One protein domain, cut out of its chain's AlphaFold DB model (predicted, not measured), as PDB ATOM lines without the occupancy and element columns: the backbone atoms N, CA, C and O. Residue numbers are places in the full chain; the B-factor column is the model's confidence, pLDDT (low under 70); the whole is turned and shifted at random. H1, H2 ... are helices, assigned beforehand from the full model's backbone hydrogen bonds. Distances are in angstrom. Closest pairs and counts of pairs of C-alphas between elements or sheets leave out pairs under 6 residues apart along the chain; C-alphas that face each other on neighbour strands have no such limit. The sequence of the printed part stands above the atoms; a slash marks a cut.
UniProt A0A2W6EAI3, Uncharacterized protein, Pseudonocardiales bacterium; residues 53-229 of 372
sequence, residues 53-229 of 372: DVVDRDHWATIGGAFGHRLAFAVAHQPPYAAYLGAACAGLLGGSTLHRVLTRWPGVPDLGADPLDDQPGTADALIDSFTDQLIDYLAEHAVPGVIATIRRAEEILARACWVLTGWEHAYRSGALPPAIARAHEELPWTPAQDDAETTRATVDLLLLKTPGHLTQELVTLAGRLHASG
ATOM      1  N   ASP A  53     131.116  99.350 129.653       69.69
ATOM      2  CA  ASP A  53     131.045  98.560 130.895       69.69
ATOM      3  C   ASP A  53     129.806  98.850 131.762       69.69
ATOM      4  O   ASP A  53     129.462  98.041 132.625       69.69
ATOM      5  N   VAL A  54     129.121  99.983 131.554       67.38
ATOM      6  CA  VAL A  54     127.965 100.398 132.369       67.38
ATOM      7  C   VAL A  54     126.740 100.572 131.489       67.38
ATOM      8  O   VAL A  54     126.710 101.422 130.603       67.38
ATOM      9  N   VAL A  55     125.728  99.752 131.758       84.12
ATOM     10  CA  VAL A  55     124.473  99.703 131.013       84.12
ATOM     11  C   VAL A  55     123.346  99.686 132.030       84.12
ATOM     12  O   VAL A  55     123.199  98.715 132.778       84.12
ATOM     13  N   ASP A  56     122.586 100.772 132.098       89.19
ATOM     14  CA  ASP A  56     121.438 100.880 132.992       89.19
ATOM     15  C   ASP A  56     120.177 100.248 132.380       89.19
ATOM     16  O   ASP A  56     120.172  99.725 131.263       89.19
ATOM     17  N   ARG A  57     119.088 100.249 133.152       88.62
ATOM     18  CA  ARG A  57     117.793  99.705 132.726       88.62
ATOM     19  C   ARG A  57     117.218 100.452 131.518       88.62
ATOM     20  O   ARG A  57     116.619  99.813 130.651       88.62
ATOM     21  N   ASP A  58     117.412 101.764 131.458       90.75
ATOM     22  CA  ASP A  58     116.849 102.630 130.421       90.75
ATOM     23  C   ASP A  58     117.501 102.361 129.070       90.75
ATOM     24  O   ASP A  58     116.819 102.338 128.045       90.75
ATOM     25  N   HIS A  59     118.796 102.045 129.062       94.31
ATOM     26  CA  HIS A  59     119.484 101.570 127.875       94.31
ATOM     27  C   HIS A  59     118.826 100.300 127.314       94.31
ATOM     28  O   HIS A  59     118.524 100.245 126.122       94.31
ATOM     29  N   TRP A  60     118.572  99.278 128.145       94.50
ATOM     30  CA  TRP A  60     117.969  98.020 127.675       94.50
ATOM     31  C   TRP A  60     116.568  98.232 127.104       94.50
ATOM     32  O   TRP A  60     116.255  97.683 126.048       94.50
ATOM     33  N   ALA A  61     115.748  99.046 127.775       93.69
ATOM     34  CA  ALA A  61     114.414  99.398 127.298       93.69
ATOM     35  C   ALA A  61     114.477 100.162 125.965       93.69
ATOM     36  O   ALA A  61     113.749  99.832 125.031       93.69
ATOM     37  N   THR A  62     115.400 101.120 125.853       96.06
ATOM     38  CA  THR A  62     115.603 101.940 124.652       96.06
ATOM     39  C   THR A  62     116.069 101.102 123.461       96.06
ATOM     40  O   THR A  62     115.493 101.197 122.380       96.06
ATOM     41  N   ILE A  63     117.082 100.245 123.642       97.56
ATOM     42  CA  ILE A  63     117.551  99.335 122.585       97.56
ATOM     43  C   ILE A  63     116.464  98.323 122.215       97.56
ATOM     44  O   ILE A  63     116.293  98.028 121.036       97.56
ATOM     45  N   GLY A  64     115.728  97.804 123.203       97.38
ATOM     46  CA  GLY A  64     114.585  96.918 122.995       97.38
ATOM     47  C   GLY A  64     113.528  97.531 122.082       97.38
ATOM     48  O   GLY A  64     113.247  96.964 121.031       97.38
ATOM     49  N   GLY A  65     113.007  98.706 122.444       97.44
ATOM     50  CA  GLY A  65     111.996  99.402 121.646       97.44
ATOM     51  C   GLY A  65     112.504  99.778 120.255       97.44
ATOM     52  O   GLY A  65     111.835  99.509 119.257       97.44
ATOM     53  N   ALA A  66     113.722 100.325 120.159       98.50
ATOM     54  CA  ALA A  66     114.232 100.816 118.881       98.50
ATOM     55  C   ALA A  66     114.529  99.657 117.924       98.50
ATOM     56  O   ALA A  66     114.223  99.725 116.733       98.50
ATOM     57  N   PHE A  67     115.069  98.551 118.438       98.69
ATOM     58  CA  PHE A  67     115.218  97.345 117.636       98.69
ATOM     59  C   PHE A  67     113.859  96.727 117.271       98.69
ATOM     60  O   PHE A  67     113.708  96.236 116.154       98.69
ATOM     61  N   GLY A  68     112.868  96.796 118.165       98.38
ATOM     62  CA  GLY A  68     111.486  96.390 117.904       98.38
ATOM     63  C   GLY A  68     110.886  97.109 116.694       98.38
ATOM     64  O   GLY A  68     110.464  96.443 115.751       98.38
ATOM     65  N   HIS A  69     110.945  98.447 116.644       98.56
ATOM     66  CA  HIS A  69     110.511  99.205 115.458       98.56
ATOM     67  C   HIS A  69     111.296  98.822 114.208       98.56
ATOM     68  O   HIS A  69     110.724  98.657 113.130       98.56
ATOM     69  N   ARG A  70     112.616  98.643 114.333       98.50
ATOM     70  CA  ARG A  70     113.432  98.286 113.177       98.50
ATOM     71  C   ARG A  70     113.047  96.924 112.601       98.50
ATOM     72  O   ARG A  70     112.997  96.777 111.376       98.50
ATOM     73  N   LEU A  71     112.786  95.944 113.466       98.56
ATOM     74  CA  LEU A  71     112.286  94.633 113.073       98.56
ATOM     75  C   LEU A  71     110.877  94.734 112.484       98.56
ATOM     76  O   LEU A  71     110.631  94.110 111.456       98.56
ATOM     77  N   ALA A  72     109.991  95.541 113.076       98.25
ATOM     78  CA  ALA A  72     108.665  95.801 112.529       98.25
ATOM     79  C   ALA A  72     108.768  96.286 111.076       98.25
ATOM     80  O   ALA A  72     108.200  95.653 110.196       98.25
ATOM     81  N   PHE A  73     109.620  97.273 110.779       98.44
ATOM     82  CA  PHE A  73     109.843  97.724 109.400       98.44
ATOM     83  C   PHE A  73     110.450  96.662 108.473       98.44
ATOM     84  O   PHE A  73     110.199  96.681 107.270       98.44
ATOM     85  N   ALA A  74     111.227  95.713 109.004       98.25
ATOM     86  CA  ALA A  74     111.688  94.563 108.226       98.25
ATOM     87  C   ALA A  74     110.564  93.544 107.952       98.25
ATOM     88  O   ALA A  74     110.673  92.775 107.002       98.25
ATOM     89  N   VAL A  75     109.497  93.521 108.752       98.19
ATOM     90  CA  VAL A  75     108.320  92.666 108.548       98.19
ATOM     91  C   VAL A  75     107.304  93.352 107.638       98.19
ATOM     92  O   VAL A  75     106.893  92.760 106.642       98.19
ATOM     93  N   ALA A  76     106.916  94.591 107.933       97.62
ATOM     94  CA  ALA A  76     105.969  95.371 107.147       97.62
ATOM     95  C   ALA A  76     106.178  96.877 107.350       97.62
ATOM     96  O   ALA A  76     106.572  97.338 108.418       97.62
ATOM     97  N   HIS A  77     105.860  97.670 106.328       96.81
ATOM     98  CA  HIS A  77     105.819  99.131 106.435       96.81
ATOM     99  C   HIS A  77     104.443  99.571 106.938       96.81
ATOM    100  O   HIS A  77     103.617 100.060 106.175       96.81
ATOM    101  N   GLN A  78     104.193  99.338 108.223       95.31
ATOM    102  CA  GLN A  78     102.984  99.757 108.930       95.31
ATOM    103  C   GLN A  78     103.293 100.921 109.876       95.31
ATOM    104  O   GLN A  78     104.441 101.058 110.315       95.31
ATOM    105  N   PRO A  79     102.299 101.768 110.198       96.00
ATOM    106  CA  PRO A  79     102.523 102.900 111.082       96.00
ATOM    107  C   PRO A  79     102.925 102.413 112.481       96.00
ATOM    108  O   PRO A  79     102.262 101.530 113.031       96.00
ATOM    109  N   PRO A  80     103.951 103.014 113.111       95.88
ATOM    110  CA  PRO A  80     104.261 102.781 114.517       95.88
ATOM    111  C   PRO A  80     103.200 103.454 115.410       95.88
ATOM    112  O   PRO A  80     103.442 104.512 115.994       95.88
ATOM    113  N   TYR A  81     102.003 102.860 115.497       93.19
ATOM    114  CA  TYR A  81     100.823 103.440 116.157       93.19
ATOM    115  C   TYR A  81     101.122 103.930 117.574       93.19
ATOM    116  O   TYR A  81     100.802 105.068 117.914       93.19
ATOM    117  N   ALA A  82     101.779 103.100 118.389       92.50
ATOM    118  CA  ALA A  82     102.101 103.452 119.769       92.50
ATOM    119  C   ALA A  82     103.056 104.656 119.855       92.50
ATOM    120  O   ALA A  82     102.928 105.476 120.760       92.50
ATOM    121  N   ALA A  83     103.970 104.815 118.892       96.69
ATOM    122  CA  ALA A  83     104.845 105.979 118.835       96.69
ATOM    123  C   ALA A  83     104.054 107.256 118.526       96.69
ATOM    124  O   ALA A  83     104.162 108.230 119.262       96.69
ATOM    125  N   TYR A  84     103.205 107.255 117.496       96.31
ATOM    126  CA  TYR A  84     102.429 108.452 117.154       96.31
ATOM    127  C   TYR A  84     101.378 108.813 118.207       96.31
ATOM    128  O   TYR A  84     101.235 109.988 118.543       96.31
ATOM    129  N   LEU A  85     100.700 107.820 118.792       92.00
ATOM    130  CA  LEU A  85      99.804 108.048 119.928       92.00
ATOM    131  C   LEU A  85     100.566 108.623 121.124       92.00
ATOM    132  O   LEU A  85     100.069 109.520 121.792       92.00
ATOM    133  N   GLY A  86     101.791 108.161 121.372       93.25
ATOM    134  CA  GLY A  86     102.622 108.691 122.445       93.25
ATOM    135  C   GLY A  86     103.115 110.112 122.197       93.25
ATOM    136  O   GLY A  86     103.112 110.927 123.119       93.25
ATOM    137  N   ALA A  87     103.449 110.451 120.949       95.88
ATOM    138  CA  ALA A  87     103.724 111.829 120.556       95.88
ATOM    139  C   ALA A  87     102.498 112.734 120.778       95.88
ATOM    140  O   ALA A  87     102.649 113.849 121.281       95.88
ATOM    141  N   ALA A  88     101.290 112.246 120.480       93.50
ATOM    142  CA  ALA A  88     100.050 112.967 120.758       93.50
ATOM    143  C   ALA A  88      99.794 113.128 122.267       93.50
ATOM    144  O   ALA A  88      99.520 114.233 122.728       93.50
ATOM    145  N   CYS A  89      99.980 112.070 123.065       90.12
ATOM    146  CA  CYS A  89      99.884 112.138 124.528       90.12
ATOM    147  C   CYS A  89     100.881 113.134 125.143       90.12
ATOM    148  O   CYS A  89     100.566 113.774 126.142       90.12
ATOM    149  N   ALA A  90     102.062 113.289 124.540       92.06
ATOM    150  CA  ALA A  90     103.068 114.268 124.948       92.06
ATOM    151  C   ALA A  90     102.797 115.698 124.432       92.06
ATOM    152  O   ALA A  90     103.616 116.586 124.665       92.06
ATOM    153  N   GLY A  91     101.697 115.933 123.706       92.19
ATOM    154  CA  GLY A  91     101.365 117.236 123.119       92.19
ATOM    155  C   GLY A  91     102.261 117.650 121.945       92.19
ATOM    156  O   GLY A  91     102.248 118.812 121.535       92.19
ATOM    157  N   LEU A  92     103.052 116.725 121.390       93.62
ATOM    158  CA  LEU A  92     103.855 116.977 120.190       93.62
ATOM    159  C   LEU A  92     103.010 116.910 118.914       93.62
ATOM    160  O   LEU A  92     103.337 117.576 117.938       93.62
ATOM    161  N   LEU A  93     101.940 116.113 118.923       93.81
ATOM    162  CA  LEU A  93     101.128 115.800 117.749       93.81
ATOM    163  C   LEU A  93      99.646 116.092 118.015       93.81
ATOM    164  O   LEU A  93      99.075 115.561 118.963       93.81
ATOM    165  N   GLY A  94      99.024 116.925 117.186       92.69
ATOM    166  CA  GLY A  94      97.595 117.232 117.239       92.69
ATOM    167  C   GLY A  94      96.748 116.149 116.572       92.69
ATOM    168  O   GLY A  94      97.247 115.389 115.737       92.69
ATOM    169  N   GLY A  95      95.451 116.086 116.898       90.50
ATOM    170  CA  GLY A  95      94.541 115.043 116.395       90.50
ATOM    171  C   GLY A  95      94.466 114.973 114.863       90.50
ATOM    172  O   GLY A  95      94.627 113.902 114.270       90.50
ATOM    173  N   SER A  96      94.318 116.126 114.203       89.62
ATOM    174  CA  SER A  96      94.254 116.209 112.735       89.62
ATOM    175  C   SER A  96      95.555 115.761 112.050       89.62
ATOM    176  O   SER A  96      95.522 115.095 111.012       89.62
ATOM    177  N   THR A  97      96.711 116.079 112.639       92.31
ATOM    178  CA  THR A  97      98.014 115.636 112.131       92.31
ATOM    179  C   THR A  97      98.247 114.154 112.397       92.31
ATOM    180  O   THR A  97      98.716 113.465 111.495       92.31
ATOM    181  N   LEU A  98      97.857 113.631 113.563       93.00
ATOM    182  CA  LEU A  98      97.928 112.201 113.867       93.00
ATOM    183  C   LEU A  98      97.195 111.361 112.810       93.00
ATOM    184  O   LEU A  98      97.774 110.431 112.250       93.00
ATOM    185  N   HIS A  99      95.950 111.716 112.490       90.56
ATOM    186  CA  HIS A  99      95.183 111.009 111.466       90.56
ATOM    187  C   HIS A  99      95.893 111.033 110.100       90.56
ATOM    188  O   HIS A  99      96.016 110.008 109.421       90.56
ATOM    189  N   ARG A 100      96.428 112.196 109.715       91.88
ATOM    190  CA  ARG A 100      97.168 112.364 108.460       91.88
ATOM    191  C   ARG A 100      98.441 111.516 108.412       91.88
ATOM    192  O   ARG A 100      98.676 110.865 107.401       91.88
ATOM    193  N   VAL A 101      99.253 111.486 109.471       94.88
ATOM    194  CA  VAL A 101     100.494 110.688 109.464       94.88
ATOM    195  C   VAL A 101     100.213 109.187 109.467       94.88
ATOM    196  O   VAL A 101     100.948 108.445 108.824       94.88
ATOM    197  N   LEU A 102      99.135 108.727 110.112       93.44
ATOM    198  CA  LEU A 102      98.752 107.311 110.118       93.44
ATOM    199  C   LEU A 102      98.297 106.822 108.737       93.44
ATOM    200  O   LEU A 102      98.702 105.745 108.304       93.44
ATOM    201  N   THR A 103      97.502 107.623 108.027       92.81
ATOM    202  CA  THR A 103      96.931 107.266 106.714       92.81
ATOM    203  C   THR A 103      97.935 107.319 105.557       92.81
ATOM    204  O   THR A 103      97.639 106.835 104.466       92.81
ATOM    205  N   ARG A 104      99.142 107.858 105.778       93.94
ATOM    206  CA  ARG A 104     100.233 107.845 104.785       93.94
ATOM    207  C   ARG A 104     100.900 106.485 104.627       93.94
ATOM    208  O   ARG A 104     101.524 106.229 103.599       93.94
ATOM    209  N   TRP A 105     100.795 105.622 105.632       95.12
ATOM    210  CA  TRP A 105     101.421 104.308 105.579       95.12
ATOM    211  C   TRP A 105     100.645 103.370 104.641       95.12
ATOM    212  O   TRP A 105      99.410 103.357 104.662       95.12
ATOM    213  N   PRO A 106     101.334 102.557 103.818       88.25
ATOM    214  CA  PRO A 106     100.677 101.671 102.864       88.25
ATOM    215  C   PRO A 106      99.658 100.727 103.516       88.25
ATOM    216  O   PRO A 106      99.968 100.002 104.458       88.25
ATOM    217  N   GLY A 107      98.444 100.686 102.963       82.81
ATOM    218  CA  GLY A 107      97.406  99.734 103.374       82.81
ATOM    219  C   GLY A 107      96.643 100.099 104.650       82.81
ATOM    220  O   GLY A 107      95.790  99.318 105.067       82.81
ATOM    221  N   VAL A 108      96.897 101.267 105.247       80.62
ATOM    222  CA  VAL A 108      96.089 101.779 106.359       80.62
ATOM    223  C   VAL A 108      94.818 102.416 105.787       80.62
ATOM    224  O   VAL A 108      94.923 103.366 105.009       80.62
ATOM    225  N   PRO A 109      93.616 101.906 106.110       72.50
ATOM    226  CA  PRO A 109      92.385 102.559 105.691       72.50
ATOM    227  C   PRO A 109      92.255 103.922 106.377       72.50
ATOM    228  O   PRO A 109      92.735 104.110 107.495       72.50
ATOM    229  N   ASP A 110      91.568 104.857 105.719       70.94
ATOM    230  CA  ASP A 110      91.102 106.082 106.367       70.94
ATOM    231  C   ASP A 110      90.275 105.692 107.605       70.94
ATOM    232  O   ASP A 110      89.230 105.044 107.491       70.94
ATOM    233  N   LEU A 111      90.791 106.025 108.791       62.41
ATOM    234  CA  LEU A 111      90.189 105.672 110.078       62.41
ATOM    235  C   LEU A 111      88.934 106.510 110.391       62.41
ATOM    236  O   LEU A 111      88.269 106.253 111.392       62.41
ATOM    237  N   GLY A 112      88.592 107.490 109.546       57.88
ATOM    238  CA  GLY A 112      87.604 108.519 109.848       57.88
ATOM    239  C   GLY A 112      88.125 109.546 110.861       57.88
ATOM    240  O   GLY A 112      89.183 109.380 111.472       57.88
ATOM    241  N   ALA A 113      87.382 110.642 111.031       52.12
ATOM    242  CA  ALA A 113      87.684 111.645 112.049       52.12
ATOM    243  C   ALA A 113      87.388 111.070 113.447       52.12
ATOM    244  O   ALA A 113      86.225 110.927 113.823       52.12
ATOM    245  N   ASP A 114      88.436 110.732 114.198       56.12
ATOM    246  CA  ASP A 114      88.347 110.333 115.607       56.12
ATOM    247  C   ASP A 114      88.441 111.596 116.491       56.12
ATOM    248  O   ASP A 114      89.204 112.508 116.156       56.12
ATOM    249  N   PRO A 115      87.694 111.711 117.606       49.53
ATOM    250  CA  PRO A 115      87.522 112.940 118.372       49.53
ATOM    251  C   PRO A 115      88.674 113.147 119.364       49.53
ATOM    252  O   PRO A 115      88.453 113.513 120.523       49.53
ATOM    253  N   LEU A 116      89.911 112.879 118.940       62.78
ATOM    254  CA  LEU A 116      91.053 113.445 119.642       62.78
ATOM    255  C   LEU A 116      90.969 114.965 119.504       62.78
ATOM    256  O   LEU A 116      90.529 115.477 118.479       62.78
ATOM    257  N   ASP A 117      91.320 115.665 120.579       66.31
ATOM    258  CA  ASP A 117      91.199 117.117 120.653       66.31
ATOM    259  C   ASP A 117      91.868 117.760 119.427       66.31
ATOM    260  O   ASP A 117      93.028 117.474 119.116       66.31
ATOM    261  N   ASP A 118      91.129 118.621 118.726       77.81
ATOM    262  CA  ASP A 118      91.559 119.289 117.489       77.81
ATOM    263  C   ASP A 118      92.637 120.362 117.752       77.81
ATOM    264  O   ASP A 118      92.952 121.180 116.884       77.81
ATOM    265  N   GLN A 119      93.215 120.385 118.959       84.88
ATOM    266  CA  GLN A 119      94.335 121.259 119.265       84.88
ATOM    267  C   GLN A 119      95.552 120.874 118.416       84.88
ATOM    268  O   GLN A 119      95.891 119.691 118.311       84.88
ATOM    269  N   PRO A 120      96.239 121.867 117.828       88.38
ATOM    270  CA  PRO A 120      97.472 121.621 117.102       88.38
ATOM    271  C   PRO A 120      98.556 121.113 118.055       88.38
ATOM    272  O   PRO A 120      98.693 121.596 119.183       88.38
ATOM    273  N   GLY A 121      99.348 120.154 117.581       91.44
ATOM    274  CA  GLY A 121     100.512 119.670 118.308       91.44
ATOM    275  C   GLY A 121     101.648 120.682 118.269       91.44
ATOM    276  O   GLY A 121     101.813 121.432 117.303       91.44
ATOM    277  N   THR A 122     102.483 120.674 119.304       92.38
ATOM    278  CA  THR A 122     103.658 121.551 119.362       92.38
ATOM    279  C   THR A 122     104.747 121.172 118.367       92.38
ATOM    280  O   THR A 122     105.690 121.927 118.262       92.38
ATOM    281  N   ALA A 123     104.654 120.058 117.637       93.62
ATOM    282  CA  ALA A 123     105.645 119.618 116.654       93.62
ATOM    283  C   ALA A 123     104.998 119.002 115.395       93.62
ATOM    284  O   ALA A 123     105.617 118.171 114.727       93.62
ATOM    285  N   ASP A 124     103.769 119.409 115.053       93.31
ATOM    286  CA  ASP A 124     102.988 118.820 113.954       93.31
ATOM    287  C   ASP A 124     103.767 118.768 112.634       93.31
ATOM    288  O   ASP A 124     103.946 117.690 112.074       93.31
ATOM    289  N   ALA A 125     104.290 119.905 112.162       92.94
ATOM    290  CA  ALA A 125     105.040 119.974 110.903       92.94
ATOM    291  C   ALA A 125     106.320 119.115 110.923       92.94
ATOM    292  O   ALA A 125     106.671 118.484 109.924       92.94
ATOM    293  N   LEU A 126     107.003 119.053 112.071       94.44
ATOM    294  CA  LEU A 126     108.213 118.251 112.238       94.44
ATOM    295  C   LEU A 126     107.906 116.751 112.150       94.44
ATOM    296  O   LEU A 126     108.604 116.031 111.440       94.44
ATOM    297  N   ILE A 127     106.875 116.275 112.853       95.94
ATOM    298  CA  ILE A 127     106.480 114.857 112.854       95.94
ATOM    299  C   ILE A 127     105.889 114.453 111.498       95.94
ATOM    300  O   ILE A 127     106.137 113.342 111.019       95.94
ATOM    301  N   ASP A 128     105.159 115.362 110.855       95.19
ATOM    302  CA  ASP A 128     104.659 115.201 109.493       95.19
ATOM    303  C   ASP A 128     105.814 114.966 108.507       95.19
ATOM    304  O   ASP A 128     105.857 113.946 107.818       95.19
ATOM    305  N   SER A 129     106.819 115.849 108.531       95.75
ATOM    306  CA  SER A 129     108.015 115.734 107.695       95.75
ATOM    307  C   SER A 129     108.879 114.523 108.051       95.75
ATOM    308  O   SER A 129     109.427 113.879 107.157       95.75
ATOM    309  N   PHE A 130     109.006 114.189 109.339       97.75
ATOM    310  CA  PHE A 130     109.701 112.982 109.796       97.75
ATOM    311  C   PHE A 130     109.051 111.729 109.206       97.75
ATOM    312  O   PHE A 130     109.755 110.828 108.758       97.75
ATOM    313  N   THR A 131     107.717 111.680 109.187       98.19
ATOM    314  CA  THR A 131     106.959 110.533 108.678       98.19
ATOM    315  C   THR A 131     107.165 110.351 107.181       98.19
ATOM    316  O   THR A 131     107.508 109.248 106.760       98.19
ATOM    317  N   ASP A 132     107.036 111.421 106.393       97.06
ATOM    318  CA  ASP A 132     107.258 111.362 104.941       97.06
ATOM    319  C   ASP A 132     108.675 110.892 104.620       97.06
ATOM    320  O   ASP A 132     108.876 109.955 103.849       97.06
ATOM    321  N   GLN A 133     109.664 111.492 105.285       98.06
ATOM    322  CA  GLN A 133     111.059 111.120 105.094       98.06
ATOM    323  C   GLN A 133     111.324 109.673 105.499       98.06
ATOM    324  O   GLN A 133     112.043 108.982 104.788       98.06
ATOM    325  N   LEU A 134     110.752 109.192 106.605       98.56
ATOM    326  CA  LEU A 134     110.937 107.810 107.039       98.56
ATOM    327  C   LEU A 134     110.332 106.816 106.041       98.56
ATOM    328  O   LEU A 134     110.987 105.826 105.718       98.56
ATOM    329  N   ILE A 135     109.117 107.072 105.545       98.25
ATOM    330  CA  ILE A 135     108.448 106.214 104.556       98.25
ATOM    331  C   ILE A 135     109.271 106.156 103.263       98.25
ATOM    332  O   ILE A 135     109.593 105.060 102.797       98.25
ATOM    333  N   ASP A 136     109.679 107.311 102.730       97.88
ATOM    334  CA  ASP A 136     110.505 107.392 101.521       97.88
ATOM    335  C   ASP A 136     111.848 106.664 101.715       97.88
ATOM    336  O   ASP A 136     112.263 105.854 100.882       97.88
ATOM    337  N   TYR A 137     112.506 106.890 102.856       98.44
ATOM    338  CA  TYR A 137     113.807 106.296 103.169       98.44
ATOM    339  C   TYR A 137     113.733 104.772 103.326       98.44
ATOM    340  O   TYR A 137     114.630 104.044 102.888       98.44
ATOM    341  N   LEU A 138     112.658 104.264 103.935       98.19
ATOM    342  CA  LEU A 138     112.381 102.832 104.028       98.19
ATOM    343  C   LEU A 138     112.136 102.220 102.645       98.19
ATOM    344  O   LEU A 138     112.686 101.159 102.352       98.19
ATOM    345  N   ALA A 139     111.354 102.879 101.788       97.19
ATOM    346  CA  ALA A 139     111.083 102.407 100.433       97.19
ATOM    347  C   ALA A 139     112.358 102.332  99.573       97.19
ATOM    348  O   ALA A 139     112.516 101.397  98.787       97.19
ATOM    349  N   GLU A 140     113.288 103.274  99.747       97.88
ATOM    350  CA  GLU A 140     114.555 103.294  99.011       97.88
ATOM    351  C   GLU A 140     115.567 102.263  99.534       97.88
ATOM    352  O   GLU A 140     116.254 101.602  98.750       97.88
ATOM    353  N   HIS A 141     115.687 102.113 100.857       98.25
ATOM    354  CA  HIS A 141     116.830 101.414 101.453       98.25
ATOM    355  C   HIS A 141     116.497 100.120 102.197       98.25
ATOM    356  O   HIS A 141     117.396  99.299 102.390       98.25
ATOM    357  N   ALA A 142     115.256  99.922 102.643       97.81
ATOM    358  CA  ALA A 142     114.882  98.820 103.529       97.81
ATOM    359  C   ALA A 142     113.406  98.420 103.368       97.81
ATOM    360  O   ALA A 142     112.613  98.477 104.314       97.81
ATOM    361  N   VAL A 143     113.039  97.997 102.156       97.69
ATOM    362  CA  VAL A 143     111.722  97.407 101.875       97.69
ATOM    363  C   VAL A 143     111.462  96.167 102.750       97.69
ATOM    364  O   VAL A 143     112.419  95.557 103.243       97.69
ATOM    365  N   PRO A 144     110.200  95.736 102.939       97.75
ATOM    366  CA  PRO A 144     109.907  94.556 103.745       97.75
ATOM    367  C   PRO A 144     110.708  93.317 103.314       97.75
ATOM    368  O   PRO A 144     110.923  93.038 102.129       97.75
ATOM    369  N   GLY A 145     111.190  92.586 104.314       97.06
ATOM    370  CA  GLY A 145     112.105  91.459 104.183       97.06
ATOM    371  C   GLY A 145     113.562  91.840 103.919       97.06
ATOM    372  O   GLY A 145     114.362  90.942 103.658       97.06
ATOM    373  N   VAL A 146     113.939  93.121 103.956       97.06
ATOM    374  CA  VAL A 146     115.301  93.584 103.646       97.06
ATOM    375  C   VAL A 146     115.837  94.490 104.756       97.06
ATOM    376  O   VAL A 146     115.153  95.384 105.257       97.06
ATOM    377  N   ILE A 147     117.096  94.265 105.143       96.75
ATOM    378  CA  ILE A 147     117.866  95.252 105.912       96.75
ATOM    379  C   ILE A 147     118.672  96.148 104.975       96.75
ATOM    380  O   ILE A 147     119.022  95.716 103.875       96.75
ATOM    381  N   ALA A 148     119.001  97.370 105.396       97.00
ATOM    382  CA  ALA A 148     119.742  98.262 104.521       97.00
ATOM    383  C   ALA A 148     121.135  97.688 104.218       97.00
ATOM    384  O   ALA A 148     121.897  97.323 105.115       97.00
ATOM    385  N   THR A 149     121.481  97.613 102.933       91.69
ATOM    386  CA  THR A 149     122.759  97.042 102.471       91.69
ATOM    387  C   THR A 149     123.940  97.977 102.727       91.69
ATOM    388  O   THR A 149     125.087  97.536 102.826       91.69
ATOM    389  N   ILE A 150     123.668  99.277 102.859       96.44
ATOM    390  CA  ILE A 150     124.658 100.308 103.152       96.44
ATOM    391  C   ILE A 150     124.574 100.654 104.635       96.44
ATOM    392  O   ILE A 150     123.538 101.100 105.125       96.44
ATOM    393  N   ARG A 151     125.707 100.546 105.337       96.62
ATOM    394  CA  ARG A 151     125.806 100.843 106.774       96.62
ATOM    395  C   ARG A 151     125.227 102.208 107.153       96.62
ATOM    396  O   ARG A 151     124.486 102.297 108.121       96.62
ATOM    397  N   ARG A 152     125.542 103.258 106.387       97.81
ATOM    398  CA  ARG A 152     125.036 104.617 106.642       97.81
ATOM    399  C   ARG A 152     123.506 104.684 106.612       97.81
ATOM    400  O   ARG A 152     122.924 105.442 107.377       97.81
ATOM    401  N   ALA A 153     122.861 103.890 105.759       98.38
ATOM    402  CA  ALA A 153     121.409 103.855 105.710       98.38
ATOM    403  C   ALA A 153     120.807 103.155 106.930       98.38
ATOM    404  O   ALA A 153     119.850 103.658 107.509       98.38
ATOM    405  N   GLU A 154     121.430 102.074 107.393       98.44
ATOM    406  CA  GLU A 154     121.020 101.424 108.637       98.44
ATOM    407  C   GLU A 154     121.263 102.326 109.867       98.44
ATOM    408  O   GLU A 154     120.468 102.321 110.800       98.44
ATOM    409  N   GLU A 155     122.308 103.165 109.856       98.69
ATOM    410  CA  GLU A 155     122.546 104.173 110.902       98.69
ATOM    411  C   GLU A 155     121.423 105.223 110.967       98.69
ATOM    412  O   GLU A 155     121.021 105.607 112.063       98.69
ATOM    413  N   ILE A 156     120.887 105.664 109.823       98.69
ATOM    414  CA  ILE A 156     119.748 106.598 109.768       98.69
ATOM    415  C   ILE A 156     118.470 105.926 110.287       98.69
ATOM    416  O   ILE A 156     117.797 106.484 111.156       98.69
ATOM    417  N   LEU A 157     118.179 104.697 109.848       98.75
ATOM    418  CA  LEU A 157     117.020 103.936 110.331       98.75
ATOM    419  C   LEU A 157     117.094 103.661 111.839       98.75
ATOM    420  O   LEU A 157     116.092 103.796 112.538       98.75
ATOM    421  N   ALA A 158     118.278 103.340 112.364       98.69
ATOM    422  CA  ALA A 158     118.495 103.157 113.797       98.69
ATOM    423  C   ALA A 158     118.180 104.430 114.604       98.69
ATOM    424  O   ALA A 158     117.580 104.348 115.676       98.69
ATOM    425  N   ARG A 159     118.550 105.610 114.090       98.75
ATOM    426  CA  ARG A 159     118.229 106.908 114.711       98.75
ATOM    427  C   ARG A 159     116.732 107.191 114.687       98.75
ATOM    428  O   ARG A 159     116.173 107.573 115.709       98.75
ATOM    429  N   ALA A 160     116.076 106.938 113.555       98.81
ATOM    430  CA  ALA A 160     114.630 107.098 113.440       98.81
ATOM    431  C   ALA A 160     113.890 106.181 114.426       98.81
ATOM    432  O   ALA A 160     113.005 106.632 115.147       98.81
ATOM    433  N   CYS A 161     114.314 104.920 114.543       98.81
ATOM    434  CA  CYS A 161     113.728 103.980 115.497       98.81
ATOM    435  C   CYS A 161     113.950 104.400 116.958       98.81
ATOM    436  O   CYS A 161     113.067 104.195 117.784       98.81
ATOM    437  N   TRP A 162     115.086 105.029 117.286       98.50
ATOM    438  CA  TRP A 162     115.308 105.610 118.614       98.50
ATOM    439  C   TRP A 162     114.326 106.749 118.927       98.50
ATOM    440  O   TRP A 162     113.782 106.791 120.030       98.50
ATOM    441  N   VAL A 163     114.057 107.634 117.959       98.56
ATOM    442  CA  VAL A 163     113.047 108.700 118.104       98.56
ATOM    443  C   VAL A 163     111.659 108.097 118.336       98.56
ATOM    444  O   VAL A 163     110.989 108.472 119.299       98.56
ATOM    445  N   LEU A 164     111.264 107.118 117.515       98.62
ATOM    446  CA  LEU A 164     109.979 106.420 117.638       98.62
ATOM    447  C   LEU A 164     109.811 105.757 119.010       98.62
ATOM    448  O   LEU A 164     108.768 105.917 119.635       98.62
ATOM    449  N   THR A 165     110.850 105.100 119.532       97.94
ATOM    450  CA  THR A 165     110.828 104.520 120.886       97.94
ATOM    451  C   THR A 165     110.658 105.571 121.971       97.94
ATOM    452  O   THR A 165     109.977 105.333 122.968       97.94
ATOM    453  N   GLY A 166     111.257 106.746 121.781       97.06
ATOM    454  CA  GLY A 166     111.053 107.893 122.651       97.06
ATOM    455  C   GLY A 166     109.595 108.330 122.720       97.06
ATOM    456  O   GLY A 166     109.068 108.555 123.809       97.06
ATOM    457  N   TRP A 167     108.940 108.415 121.565       97.81
ATOM    458  CA  TRP A 167     107.520 108.737 121.494       97.81
ATOM    459  C   TRP A 167     106.647 107.608 122.047       97.81
ATOM    460  O   TRP A 167     105.760 107.877 122.850       97.81
ATOM    461  N   GLU A 168     106.935 106.344 121.727       96.06
ATOM    462  CA  GLU A 168     106.190 105.190 122.252       96.06
ATOM    463  C   GLU A 168     106.260 105.113 123.782       96.06
ATOM    464  O   GLU A 168     105.287 104.744 124.441       96.06
ATOM    465  N   HIS A 169     107.386 105.493 124.384       93.88
ATOM    466  CA  HIS A 169     107.476 105.548 125.838       93.88
ATOM    467  C   HIS A 169     106.406 106.477 126.434       93.88
ATOM    468  O   HIS A 169     105.749 106.093 127.403       93.88
ATOM    469  N   ALA A 170     106.163 107.637 125.812       92.69
ATOM    470  CA  ALA A 170     105.143 108.583 126.258       92.69
ATOM    471  C   ALA A 170     103.713 108.057 126.098       92.69
ATOM    472  O   ALA A 170     102.848 108.428 126.884       92.69
ATOM    473  N   TYR A 171     103.452 107.144 125.158       89.12
ATOM    474  CA  TYR A 171     102.152 106.472 125.084       89.12
ATOM    475  C   TYR A 171     101.862 105.702 126.368       89.12
ATOM    476  O   TYR A 171     100.733 105.700 126.855       89.12
ATOM    477  N   ARG A 172     102.891 105.069 126.938       84.06
ATOM    478  CA  ARG A 172     102.767 104.310 128.179       84.06
ATOM    479  C   ARG A 172     102.754 105.263 129.367       84.06
ATOM    480  O   ARG A 172     101.756 105.298 130.072       84.06
ATOM    481  N   SER A 173     103.817 106.036 129.574       86.31
ATOM    482  CA  SER A 173     104.032 106.828 130.797       86.31
ATOM    483  C   SER A 173     103.320 108.183 130.830       86.31
ATOM    484  O   SER A 173     103.258 108.809 131.885       86.31
ATOM    485  N   GLY A 174     102.817 108.665 129.693       84.81
ATOM    486  CA  GLY A 174     102.283 110.020 129.544       84.81
ATOM    487  C   GLY A 174     103.350 111.112 129.403       84.81
ATOM    488  O   GLY A 174     102.997 112.283 129.301       84.81
ATOM    489  N   ALA A 175     104.644 110.769 129.397       91.12
ATOM    490  CA  ALA A 175     105.735 111.735 129.284       91.12
ATOM    491  C   ALA A 175     106.881 111.210 128.410       91.12
ATOM    492  O   ALA A 175     107.181 110.018 128.394       91.12
ATOM    493  N   LEU A 176     107.564 112.109 127.698       94.25
ATOM    494  CA  LEU A 176     108.762 111.747 126.939       94.25
ATOM    495  C   LEU A 176     109.915 111.387 127.889       94.25
ATOM    496  O   LEU A 176     110.091 112.048 128.917       94.25
ATOM    497  N   PRO A 177     110.776 110.420 127.524       94.56
ATOM    498  CA  PRO A 177     112.039 110.217 128.220       94.56
ATOM    499  C   PRO A 177     112.871 111.511 128.232       94.56
ATOM    500  O   PRO A 177     112.904 112.207 127.211       94.56
ATOM    501  N   PRO A 178     113.630 111.816 129.306       94.62
ATOM    502  CA  PRO A 178     114.383 113.069 129.414       94.62
ATOM    503  C   PRO A 178     115.320 113.356 128.234       94.62
ATOM    504  O   PRO A 178     115.471 114.503 127.822       94.62
ATOM    505  N   ALA A 179     115.943 112.318 127.664       94.06
ATOM    506  CA  ALA A 179     116.821 112.461 126.503       94.06
ATOM    507  C   ALA A 179     116.066 112.900 125.236       94.06
ATOM    508  O   ALA A 179     116.606 113.659 124.438       94.06
ATOM    509  N   ILE A 180     114.824 112.442 125.066       96.19
ATOM    510  CA  ILE A 180     113.976 112.767 123.916       96.19
ATOM    511  C   ILE A 180     113.339 114.140 124.113       96.19
ATOM    512  O   ILE A 180     113.372 114.947 123.193       96.19
ATOM    513  N   ALA A 181     112.843 114.446 125.317       96.06
ATOM    514  CA  ALA A 181     112.345 115.781 125.654       96.06
ATOM    515  C   ALA A 181     113.409 116.855 125.373       96.06
ATOM    516  O   ALA A 181     113.171 117.774 124.594       96.06
ATOM    517  N   ARG A 182     114.632 116.659 125.886       95.88
ATOM    518  CA  ARG A 182     115.764 117.554 125.614       95.88
ATOM    519  C   ARG A 182     116.106 117.629 124.126       95.88
ATOM    520  O   ARG A 182     116.428 118.701 123.627       95.88
ATOM    521  N   ALA A 183     116.053 116.502 123.413       95.06
ATOM    522  CA  ALA A 183     116.311 116.484 121.979       95.06
ATOM    523  C   ALA A 183     115.346 117.402 121.218       95.06
ATOM    524  O   ALA A 183     115.820 118.088 120.321       95.06
ATOM    525  N   HIS A 184     114.061 117.442 121.598       94.12
ATOM    526  CA  HIS A 184     113.052 118.356 121.044       94.12
ATOM    527  C   HIS A 184     113.274 119.812 121.479       94.12
ATOM    528  O   HIS A 184     113.268 120.697 120.630       94.12
ATOM    529  N   GLU A 185     113.539 120.066 122.765       93.31
ATOM    530  CA  GLU A 185     113.788 121.419 123.307       93.31
ATOM    531  C   GLU A 185     115.000 122.117 122.667       93.31
ATOM    532  O   GLU A 185     115.018 123.335 122.512       93.31
ATOM    533  N   GLU A 186     116.031 121.354 122.302       94.00
ATOM    534  CA  GLU A 186     117.256 121.876 121.692       94.00
ATOM    535  C   GLU A 186     117.158 122.072 120.169       94.00
ATOM    536  O   GLU A 186     118.149 122.479 119.548       94.00
ATOM    537  N   LEU A 187     116.027 121.737 119.535       91.94
ATOM    538  CA  LEU A 187     115.861 121.967 118.103       91.94
ATOM    539  C   LEU A 187     115.695 123.464 117.828       91.94
ATOM    540  O   LEU A 187     114.942 124.142 118.525       91.94
ATOM    541  N   PRO A 188     116.347 123.999 116.782       84.88
ATOM    542  CA  PRO A 188     116.154 125.377 116.346       84.88
ATOM    543  C   PRO A 188     114.841 125.502 115.560       84.88
ATOM    544  O   PRO A 188     114.846 125.890 114.395       84.88
ATOM    545  N   TRP A 189     113.727 125.114 116.178       78.69
ATOM    546  CA  TRP A 189     112.425 125.038 115.536       78.69
ATOM    547  C   TRP A 189     111.428 125.963 116.222       78.69
ATOM    548  O   TRP A 189     111.353 126.035 117.449       78.69
ATOM    549  N   THR A 190     110.643 126.668 115.412       75.06
ATOM    550  CA  THR A 190     109.487 127.430 115.878       75.06
ATOM    551  C   THR A 190     108.273 127.069 115.023       75.06
ATOM    552  O   THR A 190     108.425 126.934 113.808       75.06
ATOM    553  N   PRO A 191     107.055 126.991 115.596       67.69
ATOM    554  CA  PRO A 191     105.839 126.683 114.835       67.69
ATOM    555  C   PRO A 191     105.562 127.626 113.652       67.69
ATOM    556  O   PRO A 191     104.772 127.299 112.777       67.69
ATOM    557  N   ALA A 192     106.186 128.809 113.628       61.62
ATOM    558  CA  ALA A 192     106.009 129.819 112.589       61.62
ATOM    559  C   ALA A 192     106.920 129.625 111.357       61.62
ATOM    560  O   ALA A 192     106.759 130.345 110.371       61.62
ATOM    561  N   GLN A 193     107.885 128.700 111.405       62.47
ATOM    562  CA  GLN A 193     108.777 128.392 110.283       62.47
ATOM    563  C   GLN A 193     108.159 127.287 109.423       62.47
ATOM    564  O   GLN A 193     108.476 126.111 109.570       62.47
ATOM    565  N   ASP A 194     107.247 127.687 108.539       66.25
ATOM    566  CA  ASP A 194     106.514 126.798 107.627       66.25
ATOM    567  C   ASP A 194     107.212 126.658 106.262       66.25
ATOM    568  O   ASP A 194     106.588 126.717 105.203       66.25
ATOM    569  N   ASP A 195     108.543 126.538 106.255       85.88
ATOM    570  CA  ASP A 195     109.261 126.154 105.044       85.88
ATOM    571  C   ASP A 195     109.714 124.690 105.126       85.88
ATOM    572  O   ASP A 195     110.292 124.213 106.111       85.88
ATOM    573  N   ALA A 196     109.383 123.940 104.073       87.25
ATOM    574  CA  ALA A 196     109.599 122.499 104.020       87.25
ATOM    575  C   ALA A 196     111.091 122.127 104.083       87.25
ATOM    576  O   ALA A 196     111.438 121.075 104.616       87.25
ATOM    577  N   GLU A 197     111.978 122.978 103.562       89.38
ATOM    578  CA  GLU A 197     113.425 122.746 103.573       89.38
ATOM    579  C   GLU A 197     113.996 122.829 104.996       89.38
ATOM    580  O   GLU A 197     114.667 121.895 105.442       89.38
ATOM    581  N   THR A 198     113.662 123.879 105.749       89.50
ATOM    582  CA  THR A 198     114.062 124.035 107.154       89.50
ATOM    583  C   THR A 198     113.480 122.928 108.022       89.50
ATOM    584  O   THR A 198     114.172 122.397 108.895       89.50
ATOM    585  N   THR A 199     112.235 122.515 107.769       90.88
ATOM    586  CA  THR A 199     111.614 121.405 108.506       90.88
ATOM    587  C   THR A 199     112.347 120.087 108.243       90.88
ATOM    588  O   THR A 199     112.677 119.376 109.193       90.88
ATOM    589  N   ARG A 200     112.707 119.789 106.984       91.94
ATOM    590  CA  ARG A 200     113.530 118.612 106.649       91.94
ATOM    591  C   ARG A 200     114.895 118.651 107.336       91.94
ATOM    592  O   ARG A 200     115.275 117.675 107.975       91.94
ATOM    593  N   ALA A 201     115.584 119.791 107.298       93.62
ATOM    594  CA  ALA A 201     116.858 119.957 107.999       93.62
ATOM    595  C   ALA A 201     116.717 119.784 109.526       93.62
ATOM    596  O   ALA A 201     117.614 119.267 110.192       93.62
ATOM    597  N   THR A 202     115.577 120.175 110.097       94.81
ATOM    598  CA  THR A 202     115.281 119.985 111.523       94.81
ATOM    599  C   THR A 202     115.068 118.509 111.867       94.81
ATOM    600  O   THR A 202     115.529 118.061 112.920       94.81
ATOM    601  N   VAL A 203     114.450 117.723 110.978       96.62
ATOM    602  CA  VAL A 203     114.372 116.259 111.132       96.62
ATOM    603  C   VAL A 203     115.774 115.649 111.191       96.62
ATOM    604  O   VAL A 203     116.052 114.871 112.104       96.62
ATOM    605  N   ASP A 204     116.686 116.051 110.301       97.06
ATOM    606  CA  ASP A 204     118.076 115.577 110.335       97.06
ATOM    607  C   ASP A 204     118.755 115.899 111.675       97.06
ATOM    608  O   ASP A 204     119.433 115.049 112.261       97.06
ATOM    609  N   LEU A 205     118.536 117.106 112.207       96.94
ATOM    610  CA  LEU A 205     119.050 117.494 113.522       96.94
ATOM    611  C   LEU A 205     118.476 116.626 114.646       96.94
ATOM    612  O   LEU A 205     119.241 116.209 115.516       96.94
ATOM    613  N   LEU A 206     117.176 116.311 114.617       97.38
ATOM    614  CA  LEU A 206     116.543 115.415 115.589       97.38
ATOM    615  C   LEU A 206     117.165 114.012 115.542       97.38
ATOM    616  O   LEU A 206     117.528 113.464 116.584       97.38
ATOM    617  N   LEU A 207     117.372 113.448 114.347       98.38
ATOM    618  CA  LEU A 207     118.038 112.150 114.182       98.38
ATOM    619  C   LEU A 207     119.485 112.177 114.703       98.38
ATOM    620  O   LEU A 207     119.972 111.203 115.290       98.38
ATOM    621  N   LEU A 208     120.194 113.294 114.532       97.56
ATOM    622  CA  LEU A 208     121.558 113.466 115.039       97.56
ATOM    623  C   LEU A 208     121.636 113.508 116.574       97.56
ATOM    624  O   LEU A 208     122.706 113.217 117.114       97.56
ATOM    625  N   LYS A 209     120.528 113.772 117.286       97.50
ATOM    626  CA  LYS A 209     120.481 113.722 118.760       97.50
ATOM    627  C   LYS A 209     120.612 112.309 119.327       97.50
ATOM    628  O   LYS A 209     120.960 112.170 120.499       97.50
ATOM    629  N   THR A 210     120.395 111.257 118.531       96.75
ATOM    630  CA  THR A 210     120.606 109.882 119.004       96.75
ATOM    631  C   THR A 210     122.077 109.660 119.390       96.75
ATOM    632  O   THR A 210     122.970 109.878 118.556       96.75
ATOM    633  N   PRO A 211     122.357 109.168 120.613       95.50
ATOM    634  CA  PRO A 211     123.708 108.819 121.033       95.50
ATOM    635  C   PRO A 211     124.365 107.794 120.098       95.50
ATOM    636  O   PRO A 211     123.808 106.730 119.830       95.50
ATOM    637  N   GLY A 212     125.593 108.076 119.648       95.44
ATOM    638  CA  GLY A 212     126.276 107.246 118.646       95.44
ATOM    639  C   GLY A 212     126.494 105.785 119.061       95.44
ATOM    640  O   GLY A 212     126.469 104.900 118.209       95.44
ATOM    641  N   HIS A 213     126.647 105.517 120.360       94.94
ATOM    642  CA  HIS A 213     126.794 104.156 120.879       94.94
ATOM    643  C   HIS A 213     125.497 103.334 120.738       94.94
ATOM    644  O   HIS A 213     125.571 102.160 120.379       94.94
ATOM    645  N   LEU A 214     124.322 103.956 120.916       96.06
ATOM    646  CA  LEU A 214     123.028 103.310 120.670       96.06
ATOM    647  C   LEU A 214     122.846 103.027 119.177       96.06
ATOM    648  O   LEU A 214     122.443 101.930 118.802       96.06
ATOM    649  N   THR A 215     123.205 103.985 118.312       97.56
ATOM    650  CA  THR A 215     123.161 103.790 116.855       97.56
ATOM    651  C   THR A 215     124.044 102.617 116.424       97.56
ATOM    652  O   THR A 215     123.588 101.745 115.688       97.56
ATOM    653  N   GLN A 216     125.291 102.553 116.903       97.31
ATOM    654  CA  GLN A 216     126.216 101.466 116.573       97.31
ATOM    655  C   GLN A 216     125.677 100.098 117.006       97.31
ATOM    656  O   GLN A 216     125.802  99.110 116.277       97.31
ATOM    657  N   GLU A 217     125.086 100.033 118.193       97.62
ATOM    658  CA  GLU A 217     124.509  98.810 118.722       97.62
ATOM    659  C   GLU A 217     123.285  98.353 117.925       97.62
ATOM    660  O   GLU A 217     123.233  97.194 117.518       97.62
ATOM    661  N   LEU A 218     122.354  99.259 117.613       98.31
ATOM    662  CA  LEU A 218     121.176  98.963 116.794       98.31
ATOM    663  C   LEU A 218     121.556  98.462 115.396       98.31
ATOM    664  O   LEU A 218     121.026  97.446 114.947       98.31
ATOM    665  N   VAL A 219     122.540  99.094 114.750       98.31
ATOM    666  CA  VAL A 219     123.089  98.626 113.463       98.31
ATOM    667  C   VAL A 219     123.693  97.227 113.597       98.31
ATOM    668  O   VAL A 219     123.530  96.386 112.713       98.31
ATOM    669  N   THR A 220     124.360  96.938 114.718       98.19
ATOM    670  CA  THR A 220     124.916  95.603 114.983       98.19
ATOM    671  C   THR A 220     123.812  94.557 115.163       98.19
ATOM    672  O   THR A 220     123.953  93.438 114.669       98.19
ATOM    673  N   LEU A 221     122.700  94.901 115.819       98.50
ATOM    674  CA  LEU A 221     121.541  94.014 115.966       98.50
ATOM    675  C   LEU A 221     120.817  93.775 114.634       98.50
ATOM    676  O   LEU A 221     120.462  92.635 114.335       98.50
ATOM    677  N   ALA A 222     120.651  94.805 113.802       98.38
ATOM    678  CA  ALA A 222     120.099  94.654 112.453       98.38
ATOM    679  C   ALA A 222     120.994  93.758 111.580       98.38
ATOM    680  O   ALA A 222     120.520  92.815 110.945       98.38
ATOM    681  N   GLY A 223     122.312  93.970 111.630       98.19
ATOM    682  CA  GLY A 223     123.282  93.085 110.987       98.19
ATOM    683  C   GLY A 223     123.215  91.648 111.515       98.19
ATOM    684  O   GLY A 223     123.304  90.708 110.726       98.19
ATOM    685  N   ARG A 224     123.003  91.453 112.826       98.19
ATOM    686  CA  ARG A 224     122.821  90.128 113.443       98.19
ATOM    687  C   ARG A 224     121.583  89.413 112.902       98.19
ATOM    688  O   ARG A 224     121.717  88.241 112.568       98.19
ATOM    689  N   LEU A 225     120.442  90.100 112.787       98.19
ATOM    690  CA  LEU A 225     119.191  89.556 112.234       98.19
ATOM    691  C   LEU A 225     119.388  88.959 110.833       98.19
ATOM    692  O   LEU A 225     118.853  87.893 110.526       98.19
ATOM    693  N   HIS A 226     120.164  89.640 109.989       96.44
ATOM    694  CA  HIS A 226     120.480  89.155 108.650       96.44
ATOM    695  C   HIS A 226     121.538  88.047 108.669       96.44
ATOM    696  O   HIS A 226     121.318  86.976 108.112       96.44
ATOM    697  N   ALA A 227     122.665  88.266 109.350       97.81
ATOM    698  CA  ALA A 227     123.793  87.337 109.340       97.81
ATOM    699  C   ALA A 227     123.492  85.984 110.009       97.81
ATOM    700  O   ALA A 227     124.159  85.000 109.700       97.81
ATOM    701  N   SER A 228     122.517  85.914 110.924       98.00
ATOM    702  CA  SER A 228     122.072  84.646 111.515       98.00
ATOM    703  C   SER A 228     121.099  83.859 110.631       98.00
ATOM    704  O   SER A 228     120.730  82.741 110.984       98.00
ATOM    705  N   GLY A 229     120.645  84.432 109.510       98.19
ATOM    706  CA  GLY A 229     119.591  83.859 108.671       98.19
ATOM    707  C   GLY A 229     118.187  83.984 109.269       98.19
ATOM    708  O   GLY A 229     117.235  83.468 108.689       98.19
TER     709      GLY A 229
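This is residues 53 to 229 of the 372 residues of an uncharacterized protein of Pseudonocardiales bacterium (UniProt A0A2W6EAI3). One long helix, H5, runs through the middle of a body of crossed helices, with H1 and H8 packed on one side of it, H4 and H7 on the other, and H2 near its last residues. H3 sits beyond H2 and H4, and a long loop, residues 104 to 123, runs round the outside of it. The printed part has 177 residues with eight named helices, H1 to H8 in order along the chain, and no named strand; its class is all helix. It is compact, with a radius of gyration of the C-alphas of 15.6 A, and rounded, spanning 46 by 37 by 32 A.

H1, residues 57 to 75, touches H5, residues 151 to 173, the hub, which touches six helices. Their closest C-alphas, Ala 66 and Cys 161, are 4.7 A apart, at a steep tilt of 64 degrees, opposite ways. H2, residues 81 to 89, touches residues 164 to 172 of H5, with the C-alphas of Gly 86 and Tyr 171 closest at 3.5 A. H3, residues 95 to 103, forms a helical hairpin with H2, at a shallow tilt of 13 degrees; their closest C-alphas, Tyr 84 and Leu 98, are 6.7 A apart. H3 is apart from H5 but touches H4, residues 124 to 141, the same way at 8 degrees, closest at the C-alphas of Val 101 and Asp 128, 6.1 A. H4 and H5 form a helical hairpin, at a steep tilt of 41 degrees, closest at the C-alphas of His 141 and Ala 153, 6.7 A. H6, residues 178 to 185, only just touches H5, with 3 pairs of C-alphas within 8 A, the closest Gly 166 and Ile 180 at 5.8 A. H7, residues 196 to 208, is about perpendicular to H4 at 73 degrees and touches it, closest at the C-alphas of Phe 130 and Val 203, 5.9 A. H8, residues 212 to 227, touches H1, closest at the C-alphas of Phe 67 and Leu 218, 6.2 A. Every O i to N i+4 pair is within hydrogen-bond range in H1, H2, H3, H4, H6, H7 and H8, and 18 of 19 in H5.

H1 begins at C-alpha 57 (117.793, 99.705, 132.726) and is 26.9 A long. H4 measures 25.5 A, H5 33.0 A, H7 18.6 A and H8 22.1 A; H2, H3 and H6 are shorter. H5 begins at C-alpha 151 (125.806, 100.843, 106.774), and H8 ends at C-alpha 227 (123.793, 87.337, 109.340).

The two C-alphas farthest apart, Asp 53 and Gly 112, are 49.3 A apart. The printed part has no cut. The link from H3 to H4 is long. Residues 53 to 54, 111 to 117 and 191 to 194 are under 70 in pLDDT; the mean of the printed part is 91.9.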